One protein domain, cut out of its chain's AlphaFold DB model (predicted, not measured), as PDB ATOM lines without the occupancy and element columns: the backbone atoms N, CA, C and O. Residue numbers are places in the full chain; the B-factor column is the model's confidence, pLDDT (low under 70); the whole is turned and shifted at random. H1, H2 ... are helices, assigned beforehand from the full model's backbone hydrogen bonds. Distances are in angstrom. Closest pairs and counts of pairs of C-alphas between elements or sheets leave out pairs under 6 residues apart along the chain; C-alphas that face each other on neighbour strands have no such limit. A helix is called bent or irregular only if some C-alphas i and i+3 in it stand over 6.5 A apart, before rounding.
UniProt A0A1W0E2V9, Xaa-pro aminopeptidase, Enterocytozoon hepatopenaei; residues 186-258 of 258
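This is residues 186 to 258 of the 258 residues of the protein "Xaa-pro aminopeptidase" of Enterocytozoon hepatopenaei (UniProt A0A1W0E2V9). One long helix, H1, makes most of the length; the shorter H2 folds back beside its second part in an uneven helical hairpin, and residues 186 to 202 stick out as a free arm. After H2 a long loose stretch, residues 238 to 250, turns back toward the beginning of H2 and leads to the small helix H3 and the chain's end. The printed part has 73 residues with three named helices, in the order H1, H2, H3, and no named strand; its class is all helix. It is only just loose, close to extended, with a radius of gyration of the C-alphas of 16.9 A, and spans 63 by 23 by 17 A.

H1, residues 187 to 216, begins at C-alpha 187 at (-71.190, -22.762, 22.798) and measures 42.0 A. H2, residues 225 to 237, measures 17.7 A and begins at C-alpha 225 at (-23.048, -26.976, 20.307). It is irregular: C-alphas 232 and 235 are 8.0 A apart. H3, residues 251 to 254, ends at C-alpha 254 at (-19.580, -21.957, 26.240).

H1 touches H2 with residues 206 to 214 alone; the closest C-alphas, those of Cys 210 and Gly 232, are 4.7 A apart. They form a helical hairpin, with a shallow tilt of 26 degrees, opposite ways. H2 and H3 are close but not clearly touching, their closest C-alphas, Trp 225 and Cys 251, being 6.6 A apart. H1 and H3 are apart. Of the O i to N i+4 pairs, 25 of 26 in H1 and 7 of 9 in H2 are within hydrogen-bond range; H3 is too short for such a pair.

The C-alphas farthest apart, those of Glu 186 and Ser 258, are 63.3 A apart. Without residues 186 to 202, which stand free, the body spans 38 by 24 by 14 A. The printed part has no cut. The link from H1 to H2 is short, and that from H2 to H3 is long, with 13 residues. Mean pLDDT of the printed part is 78.2; residues 186 to 192 and 245 to 258 are under 70.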
ATOM      1  N   GLU A 186     -71.088 -19.024  25.887       65.44
ATOM      2  CA  GLU A 186     -71.931 -19.592  24.831       65.44
ATOM      3  C   GLU A 186     -71.133 -20.608  23.995       65.44
ATOM      4  O   GLU A 186     -69.907 -20.551  23.901       65.44
ATOM      5  N   GLU A 187     -71.822 -21.593  23.425       64.12
ATOM      6  CA  GLU A 187     -71.190 -22.762  22.798       64.12
ATOM      7  C   GLU A 187     -70.392 -22.412  21.528       64.12
ATOM      8  O   GLU A 187     -69.376 -23.046  21.246       64.12
ATOM      9  N   SER A 188     -70.789 -21.354  20.812       59.31
ATOM     10  CA  SER A 188     -70.058 -20.820  19.657       59.31
ATOM     11  C   SER A 188     -68.723 -20.177  20.036       59.31
ATOM     12  O   SER A 188     -67.728 -20.408  19.352       59.31
ATOM     13  N   ASP A 189     -68.678 -19.427  21.140       65.00
ATOM     14  CA  ASP A 189     -67.446 -18.788  21.623       65.00
ATOM     15  C   ASP A 189     -66.475 -19.837  22.185       65.00
ATOM     16  O   ASP A 189     -65.270 -19.770  21.953       65.00
ATOM     17  N   LYS A 190     -67.011 -20.889  22.821       66.94
ATOM     18  CA  LYS A 190     -66.222 -22.036  23.298       66.94
ATOM     19  C   LYS A 190     -65.500 -22.782  22.181       66.94
ATOM     20  O   LYS A 190     -64.432 -23.329  22.432       66.94
ATOM     21  N   PHE A 191     -66.061 -22.852  20.974       64.38
ATOM     22  CA  PHE A 191     -65.436 -23.606  19.886       64.38
ATOM     23  C   PHE A 191     -64.103 -22.982  19.443       64.38
ATOM     24  O   PHE A 191     -63.090 -23.678  19.392       64.38
ATOM     25  N   LEU A 192     -64.090 -21.669  19.184       61.22
ATOM     26  CA  LEU A 192     -62.875 -20.938  18.794       61.22
ATOM     27  C   LEU A 192     -61.835 -20.923  19.924       61.22
ATOM     28  O   LEU A 192     -60.640 -21.101  19.679       61.22
ATOM     29  N   ASP A 193     -62.302 -20.787  21.163       74.69
ATOM     30  CA  ASP A 193     -61.468 -20.857  22.362       74.69
ATOM     31  C   ASP A 193     -60.777 -22.225  22.512       74.69
ATOM     32  O   ASP A 193     -59.598 -22.303  22.867       74.69
ATOM     33  N   MET A 194     -61.481 -23.317  22.196       81.94
ATOM     34  CA  MET A 194     -60.932 -24.672  22.277       81.94
ATOM     35  C   MET A 194     -59.912 -24.970  21.173       81.94
ATOM     36  O   MET A 194     -58.896 -25.598  21.467       81.94
ATOM     37  N   GLU A 195     -60.116 -24.494  19.940       85.38
ATOM     38  CA  GLU A 195     -59.118 -24.637  18.864       85.38
ATOM     39  C   GLU A 195     -57.810 -23.907  19.219       85.38
ATOM     40  O   GLU A 195     -56.714 -24.467  19.093       85.38
ATOM     41  N   TYR A 196     -57.916 -22.675  19.735       85.31
ATOM     42  CA  TYR A 196     -56.766 -21.929  20.248       85.31
ATOM     43  C   TYR A 196     -56.062 -22.681  21.386       85.31
ATOM     44  O   TYR A 196     -54.837 -22.840  21.357       85.31
ATOM     45  N   TYR A 197     -56.825 -23.173  22.365       87.19
ATOM     46  CA  TYR A 197     -56.302 -23.926  23.502       87.19
ATOM     47  C   TYR A 197     -55.543 -25.186  23.067       87.19
ATOM     48  O   TYR A 197     -54.416 -25.415  23.510       87.19
ATOM     49  N   GLU A 198     -56.130 -25.992  22.181       89.94
ATOM     50  CA  GLU A 198     -55.506 -27.218  21.676       89.94
ATOM     51  C   GLU A 198     -54.197 -26.915  20.949       89.94
ATOM     52  O   GLU A 198     -53.178 -27.568  21.206       89.94
ATOM     53  N   LYS A 199     -54.185 -25.871  20.110       89.94
ATOM     54  CA  LYS A 199     -52.969 -25.419  19.432       89.94
ATOM     55  C   LYS A 199     -51.898 -24.961  20.427       89.94
ATOM     56  O   LYS A 199     -50.737 -25.341  20.278       89.94
ATOM     57  N   LEU A 200     -52.270 -24.174  21.438       89.19
ATOM     58  CA  LEU A 200     -51.344 -23.675  22.457       89.19
ATOM     59  C   LEU A 200     -50.715 -24.823  23.257       89.19
ATOM     60  O   LEU A 200     -49.495 -24.862  23.422       89.19
ATOM     61  N   VAL A 201     -51.530 -25.772  23.726       91.75
ATOM     62  CA  VAL A 201     -51.061 -26.950  24.472       91.75
ATOM     63  C   VAL A 201     -50.136 -27.803  23.611       91.75
ATOM     64  O   VAL A 201     -49.090 -28.249  24.089       91.75
ATOM     65  N   HIS A 202     -50.489 -28.014  22.344       94.69
ATOM     66  CA  HIS A 202     -49.675 -28.786  21.413       94.69
ATOM     67  C   HIS A 202     -48.310 -28.133  21.166       94.69
ATOM     68  O   HIS A 202     -47.277 -28.768  21.381       94.69
ATOM     69  N   ASP A 203     -48.289 -26.845  20.813       93.75
ATOM     70  CA  ASP A 203     -47.050 -26.099  20.563       93.75
ATOM     71  C   ASP A 203     -46.167 -26.034  21.822       93.75
ATOM     72  O   ASP A 203     -44.964 -26.304  21.754       93.75
ATOM     73  N   ASN A 204     -46.756 -25.776  22.997       94.25
ATOM     74  CA  ASN A 204     -46.032 -25.791  24.271       94.25
ATOM     75  C   ASN A 204     -45.457 -27.183  24.589       94.25
ATOM     76  O   ASN A 204     -44.314 -27.300  25.032       94.25
ATOM     77  N   THR A 205     -46.202 -28.250  24.287       97.25
ATOM     78  CA  THR A 205     -45.741 -29.633  24.468       97.25
ATOM     79  C   THR A 205     -44.553 -29.959  23.563       97.25
ATOM     80  O   THR A 205     -43.629 -30.649  23.998       97.25
ATOM     81  N   LEU A 206     -44.527 -29.471  22.318       96.94
ATOM     82  CA  LEU A 206     -43.375 -29.649  21.424       96.94
ATOM     83  C   LEU A 206     -42.130 -28.938  21.955       96.94
ATOM     84  O   LEU A 206     -41.048 -29.532  21.963       96.94
ATOM     85  N   VAL A 207     -42.285 -27.702  22.438       96.38
ATOM     86  CA  VAL A 207     -41.194 -26.942  23.068       96.38
ATOM     87  C   VAL A 207     -40.686 -27.667  24.315       96.38
ATOM     88  O   VAL A 207     -39.478 -27.847  24.469       96.38
ATOM     89  N   LEU A 208     -41.582 -28.169  25.170       97.25
ATOM     90  CA  LEU A 208     -41.206 -28.929  26.363       97.25
ATOM     91  C   LEU A 208     -40.478 -30.232  26.011       97.25
ATOM     92  O   LEU A 208     -39.463 -30.549  26.628       97.25
ATOM     93  N   LYS A 209     -40.947 -30.972  24.997       97.81
ATOM     94  CA  LYS A 209     -40.251 -32.167  24.493       97.81
ATOM     95  C   LYS A 209     -38.837 -31.827  24.040       97.81
ATOM     96  O   LYS A 209     -37.911 -32.537  24.410       97.81
ATOM     97  N   CYS A 210     -38.661 -30.737  23.297       96.38
ATOM     98  CA  CYS A 210     -37.344 -30.267  22.874       96.38
ATOM     99  C   CYS A 210     -36.443 -29.891  24.061       96.38
ATOM    100  O   CYS A 210     -35.289 -30.315  24.115       96.38
ATOM    101  N   HIS A 211     -36.976 -29.155  25.039       96.19
ATOM    102  CA  HIS A 211     -36.249 -28.776  26.252       96.19
ATOM    103  C   HIS A 211     -35.780 -30.011  27.036       96.19
ATOM    104  O   HIS A 211     -34.603 -30.130  27.376       96.19
ATOM    105  N   LEU A 212     -36.681 -30.970  27.268       96.81
ATOM    106  CA  LEU A 212     -36.353 -32.223  27.947       96.81
ATOM    107  C   LEU A 212     -35.350 -33.054  27.147       96.81
ATOM    108  O   LEU A 212     -34.425 -33.592  27.746       96.81
ATOM    109  N   ASN A 213     -35.482 -33.114  25.818       96.56
ATOM    110  CA  ASN A 213     -34.560 -33.836  24.941       96.56
ATOM    111  C   ASN A 213     -33.118 -33.351  25.120       96.56
ATOM    112  O   ASN A 213     -32.199 -34.160  25.223       96.56
ATOM    113  N   VAL A 214     -32.921 -32.034  25.223       95.94
ATOM    114  CA  VAL A 214     -31.605 -31.451  25.506       95.94
ATOM    115  C   VAL A 214     -31.128 -31.821  26.910       95.94
ATOM    116  O   VAL A 214     -29.986 -32.255  27.053       95.94
ATOM    117  N   MET A 215     -31.993 -31.679  27.917       95.56
ATOM    118  CA  MET A 215     -31.653 -31.845  29.336       95.56
ATOM    119  C   MET A 215     -31.312 -33.283  29.740       95.56
ATOM    120  O   MET A 215     -30.441 -33.484  30.583       95.56
ATOM    121  N   ILE A 216     -31.999 -34.281  29.177       96.31
ATOM    122  CA  ILE A 216     -31.826 -35.696  29.556       96.31
ATOM    123  C   ILE A 216     -30.828 -36.442  28.660       96.31
ATOM    124  O   ILE A 216     -30.524 -37.606  28.918       96.31
ATOM    125  N   SER A 217     -30.343 -35.799  27.595       94.88
ATOM    126  CA  SER A 217     -29.367 -36.392  26.682       94.88
ATOM    127  C   SER A 217     -27.986 -36.512  27.325       94.88
ATOM    128  O   SER A 217     -27.523 -35.620  28.033       94.88
ATOM    129  N   SER A 218     -27.289 -37.600  27.004       94.69
ATOM    130  CA  SER A 218     -25.870 -37.769  27.321       94.69
ATOM    131  C   SER A 218     -25.008 -37.131  26.237       94.69
ATOM    132  O   SER A 218     -25.233 -37.380  25.051       94.69
ATOM    133  N   TYR A 219     -23.990 -36.373  26.651       93.00
ATOM    134  CA  TYR A 219     -23.049 -35.717  25.744       93.00
ATOM    135  C   TYR A 219     -21.611 -36.158  26.003       93.00
ATOM    136  O   TYR A 219     -21.193 -36.351  27.150       93.00
ATOM    137  N   SER A 220     -20.840 -36.293  24.927       93.88
ATOM    138  CA  SER A 220     -19.392 -36.485  24.987       93.88
ATOM    139  C   SER A 220     -18.660 -35.137  25.004       93.88
ATOM    140  O   SER A 220     -19.195 -34.118  24.578       93.88
ATOM    141  N   LYS A 221     -17.393 -35.112  25.443       88.88
ATOM    142  CA  LYS A 221     -16.564 -33.887  25.384       88.88
ATOM    143  C   LYS A 221     -16.312 -33.380  23.956       88.88
ATOM    144  O   LYS A 221     -15.932 -32.225  23.805       88.88
ATOM    145  N   ASN A 222     -16.484 -34.241  22.953       91.00
ATOM    146  CA  ASN A 222     -16.279 -33.911  21.544       91.00
ATOM    147  C   ASN A 222     -17.578 -33.468  20.856       91.00
ATOM    148  O   ASN A 222     -17.541 -33.106  19.681       91.00
ATOM    149  N   ASP A 223     -18.715 -33.524  21.555       91.31
ATOM    150  CA  ASP A 223     -19.990 -33.093  20.996       91.31
ATOM    151  C   ASP A 223     -19.980 -31.576  20.804       91.31
ATOM    152  O   ASP A 223     -19.490 -30.818  21.645       91.31
ATOM    153  N   THR A 224     -20.532 -31.130  19.680       90.94
ATOM    154  CA  THR A 224     -20.556 -29.710  19.335       90.94
ATOM    155  C   THR A 224     -21.851 -29.049  19.803       90.94
ATOM    156  O   THR A 224     -22.870 -29.708  20.032       90.94
ATOM    157  N   TRP A 225     -21.845 -27.722  19.931       86.31
ATOM    158  CA  TRP A 225     -23.048 -26.976  20.307       86.31
ATOM    159  C   TRP A 225     -24.157 -27.107  19.249       86.31
ATOM    160  O   TRP A 225     -25.331 -27.098  19.608       86.31
ATOM    161  N   GLU A 226     -23.810 -27.295  17.970       91.56
ATOM    162  CA  GLU A 226     -24.770 -27.540  16.887       91.56
ATOM    163  C   GLU A 226     -25.571 -28.825  17.129       91.56
ATOM    164  O   GLU A 226     -26.761 -28.881  16.829       91.56
ATOM    165  N   MET A 227     -24.950 -29.854  17.719       92.12
ATOM    166  CA  MET A 227     -25.653 -31.087  18.088       92.12
ATOM    167  C   MET A 227     -26.637 -30.865  19.242       92.12
ATOM    168  O   MET A 227     -27.671 -31.531  19.301       92.12
ATOM    169  N   VAL A 228     -26.316 -29.964  20.174       93.12
ATOM    170  CA  VAL A 228     -27.214 -29.583  21.274       93.12
ATOM    171  C   VAL A 228     -28.397 -28.779  20.726       93.12
ATOM    172  O   VAL A 228     -29.544 -29.102  21.025       93.12
ATOM    173  N   ASP A 229     -28.136 -27.788  19.866       92.50
ATOM    174  CA  ASP A 229     -29.175 -26.978  19.212       92.50
ATOM    175  C   ASP A 229     -30.095 -27.838  18.333       92.50
ATOM    176  O   ASP A 229     -31.314 -27.750  18.451       92.50
ATOM    177  N   SER A 230     -29.534 -28.754  17.536       92.50
ATOM    178  CA  SER A 230     -30.316 -29.673  16.701       92.50
ATOM    179  C   SER A 230     -31.283 -30.532  17.527       92.50
ATOM    180  O   SER A 230     -32.451 -30.672  17.156       92.50
ATOM    181  N   ARG A 231     -30.851 -31.042  18.690       93.56
ATOM    182  CA  ARG A 231     -31.733 -31.768  19.626       93.56
ATOM    183  C   ARG A 231     -32.830 -30.878  20.206       93.56
ATOM    184  O   ARG A 231     -33.963 -31.336  20.361       93.56
ATOM    185  N   GLY A 232     -32.506 -29.615  20.482       94.94
ATOM    186  CA  GLY A 232     -33.446 -28.587  20.936       94.94
ATOM    187  C   GLY A 232     -34.485 -28.172  19.891       94.94
ATOM    188  O   GLY A 232     -35.437 -27.480  20.235       94.94
ATOM    189  N   ARG A 233     -34.357 -28.617  18.636       95.19
ATOM    190  CA  ARG A 233     -35.318 -28.336  17.553       95.19
ATOM    191  C   ARG A 233     -36.048 -29.571  17.040       95.19
ATOM    192  O   ARG A 233     -37.009 -29.446  16.290       95.19
ATOM    193  N   GLU A 234     -35.609 -30.765  17.433       95.06
ATOM    194  CA  GLU A 234     -35.985 -32.028  16.793       95.06
ATOM    195  C   GLU A 234     -37.504 -32.213  16.632       95.06
ATOM    196  O   GLU A 234     -37.976 -32.566  15.552       95.06
ATOM    197  N   PHE A 235     -38.285 -31.980  17.692       96.88
ATOM    198  CA  PHE A 235     -39.734 -32.203  17.656       96.88
ATOM    199  C   PHE A 235     -40.494 -31.100  16.924       96.88
ATOM    200  O   PHE A 235     -41.528 -31.384  16.329       96.88
ATOM    201  N   LEU A 236     -39.974 -29.872  16.925       94.94
ATOM    202  CA  LEU A 236     -40.553 -28.766  16.164       94.94
ATOM    203  C   LEU A 236     -40.360 -28.987  14.660       94.94
ATOM    204  O   LEU A 236     -41.320 -28.898  13.894       94.94
ATOM    205  N   LEU A 237     -39.151 -29.381  14.244       94.75
ATOM    206  CA  LEU A 237     -38.823 -29.610  12.833       94.75
ATOM    207  C   LEU A 237     -39.650 -30.743  12.211       94.75
ATOM    208  O   LEU A 237     -39.993 -30.667  11.033       94.75
ATOM    209  N   LYS A 238     -40.038 -31.760  12.996       96.81
ATOM    210  CA  LYS A 238     -40.952 -32.832  12.550       96.81
ATOM    211  C   LYS A 238     -42.333 -32.313  12.128       96.81
ATOM    212  O   LYS A 238     -43.014 -32.987  11.363       96.81
ATOM    213  N   GLU A 239     -42.724 -31.129  12.590       96.94
ATOM    214  CA  GLU A 239     -43.975 -30.460  12.218       96.94
ATOM    215  C   GLU A 239     -43.755 -29.206  11.361       96.94
ATOM    216  O   GLU A 239     -44.644 -28.361  11.262       96.94
ATOM    217  N   ASN A 240     -42.582 -29.068  10.729       95.31
ATOM    218  CA  ASN A 240     -42.196 -27.882   9.956       95.31
ATOM    219  C   ASN A 240     -42.268 -26.573  10.768       95.31
ATOM    220  O   ASN A 240     -42.547 -25.506  10.219       95.31
ATOM    221  N   LYS A 241     -42.024 -26.653  12.081       92.88
ATOM    222  CA  LYS A 241     -41.928 -25.507  12.992       92.88
ATOM    223  C   LYS A 241     -40.471 -25.265  13.364       92.88
ATOM    224  O   LYS A 241     -39.674 -26.197  13.428       92.88
ATOM    225  N   ASP A 242     -40.144 -24.013  13.653       93.56
ATOM    226  CA  ASP A 242     -38.831 -23.616  14.147       93.56
ATOM    227  C   ASP A 242     -38.945 -22.337  14.991       93.56
ATOM    228  O   ASP A 242     -39.937 -21.611  14.896       93.56
ATOM    229  N   TYR A 243     -37.932 -22.048  15.805       84.56
ATOM    230  CA  TYR A 243     -37.780 -20.762  16.492       84.56
ATOM    231  C   TYR A 243     -36.598 -19.985  15.900       84.56
ATOM    232  O   TYR A 243     -35.584 -20.568  15.513       84.56
ATOM    233  N   GLY A 244     -36.726 -18.657  15.802       72.62
ATOM    234  CA  GLY A 244     -35.804 -17.804  15.042       72.62
ATOM    235  C   GLY A 244     -34.307 -17.965  15.391       72.62
ATOM    236  O   GLY A 244     -33.952 -18.403  16.490       72.62
ATOM    237  N   PRO A 245     -33.396 -17.549  14.488       49.50
ATOM    238  CA  PRO A 245     -31.955 -17.846  14.550       49.50
ATOM    239  C   PRO A 245     -31.197 -17.204  15.731       49.50
ATOM    240  O   PRO A 245     -29.997 -17.419  15.883       49.50
ATOM    241  N   PHE A 246     -31.872 -16.411  16.568       36.88
ATOM    242  CA  PHE A 246     -31.271 -15.648  17.666       36.88
ATOM    243  C   PHE A 246     -31.439 -16.281  19.050       36.88
ATOM    244  O   PHE A 246     -30.942 -15.715  20.017       36.88
ATOM    245  N   PHE A 247     -32.085 -17.444  19.165       37.22
ATOM    246  CA  PHE A 247     -32.469 -18.012  20.464       37.22
ATOM    247  C   PHE A 247     -31.303 -18.556  21.308       37.22
ATOM    248  O   PHE A 247     -31.502 -18.948  22.452       37.22
ATOM    249  N   ILE A 248     -30.067 -18.575  20.787       38.72
ATOM    250  CA  ILE A 248     -28.913 -19.045  21.561       38.72
ATOM    251  C   ILE A 248     -27.660 -18.160  21.382       38.72
ATOM    252  O   ILE A 248     -26.650 -18.597  20.822       38.72
ATOM    253  N   PRO A 249     -27.641 -16.914  21.894       30.31
ATOM    254  CA  PRO A 249     -26.403 -16.139  21.979       30.31
ATOM    255  C   PRO A 249     -25.427 -16.747  23.004       30.31
ATOM    256  O   PRO A 249     -24.211 -16.622  22.857       30.31
ATOM    257  N   TRP A 250     -25.940 -17.454  24.020       30.45
ATOM    258  CA  TRP A 250     -25.138 -17.971  25.133       30.45
ATOM    259  C   TRP A 250     -24.316 -19.228  24.800       30.45
ATOM    260  O   TRP A 250     -23.157 -19.303  25.210       30.45
ATOM    261  N   CYS A 251     -24.809 -20.174  23.987       30.06
ATOM    262  CA  CYS A 251     -24.016 -21.358  23.594       30.06
ATOM    263  C   CYS A 251     -22.805 -21.022  22.718       30.06
ATOM    264  O   CYS A 251     -21.807 -21.737  22.794       30.06
ATOM    265  N   ARG A 252     -22.815 -19.904  21.971       28.53
ATOM    266  CA  ARG A 252     -21.614 -19.438  21.248       28.53
ATOM    267  C   ARG A 252     -20.435 -19.123  22.175       28.53
ATOM    268  O   ARG A 252     -19.299 -19.086  21.706       28.53
ATOM    269  N   THR A 253     -20.690 -18.919  23.468       30.44
ATOM    270  CA  THR A 253     -19.672 -18.533  24.457       30.44
ATOM    271  C   THR A 253     -19.164 -19.723  25.282       30.44
ATOM    272  O   THR A 253     -18.082 -19.633  25.857       30.44
ATOM    273  N   PHE A 254     -19.884 -20.851  25.319       31.58
ATOM    274  CA  PHE A 254     -19.580 -21.957  26.240       31.58
ATOM    275  C   PHE A 254     -18.765 -23.114  25.656       31.58
ATOM    276  O   PHE A 254     -18.144 -23.844  26.424       31.58
ATOM    277  N   PHE A 255     -18.684 -23.264  24.332       30.30
ATOM    278  CA  PHE A 255     -17.957 -24.385  23.728       30.30
ATOM    279  C   PHE A 255     -17.029 -23.928  22.602       30.30
ATOM    280  O   PHE A 255     -17.314 -24.044  21.415       30.30
ATOM    281  N   LYS A 256     -15.857 -23.438  23.005       26.88
ATOM    282  CA  LYS A 256     -14.616 -23.644  22.254       26.88
ATOM    283  C   LYS A 256     -13.640 -24.349  23.187       26.88
ATOM    284  O   LYS A 256     -12.848 -23.688  23.852       26.88
ATOM    285  N   CYS A 257     -13.744 -25.670  23.282       25.80
ATOM    286  CA  CYS A 257     -12.674 -26.469  23.868       25.80
ATOM    287  C   CYS A 257     -11.646 -26.786  22.779       25.80
ATOM    288  O   CYS A 257     -12.002 -27.407  21.784       25.80
ATOM    289  N   SER A 258     -10.426 -26.293  23.039       32.16
ATOM    290  CA  SER A 258      -9.100 -26.644  22.491       32.16
ATOM    291  C   SER A 258      -8.983 -26.932  20.998       32.16
ATOM    292  O   SER A 258      -9.334 -28.061  20.595       32.16
TER     293      SER A 258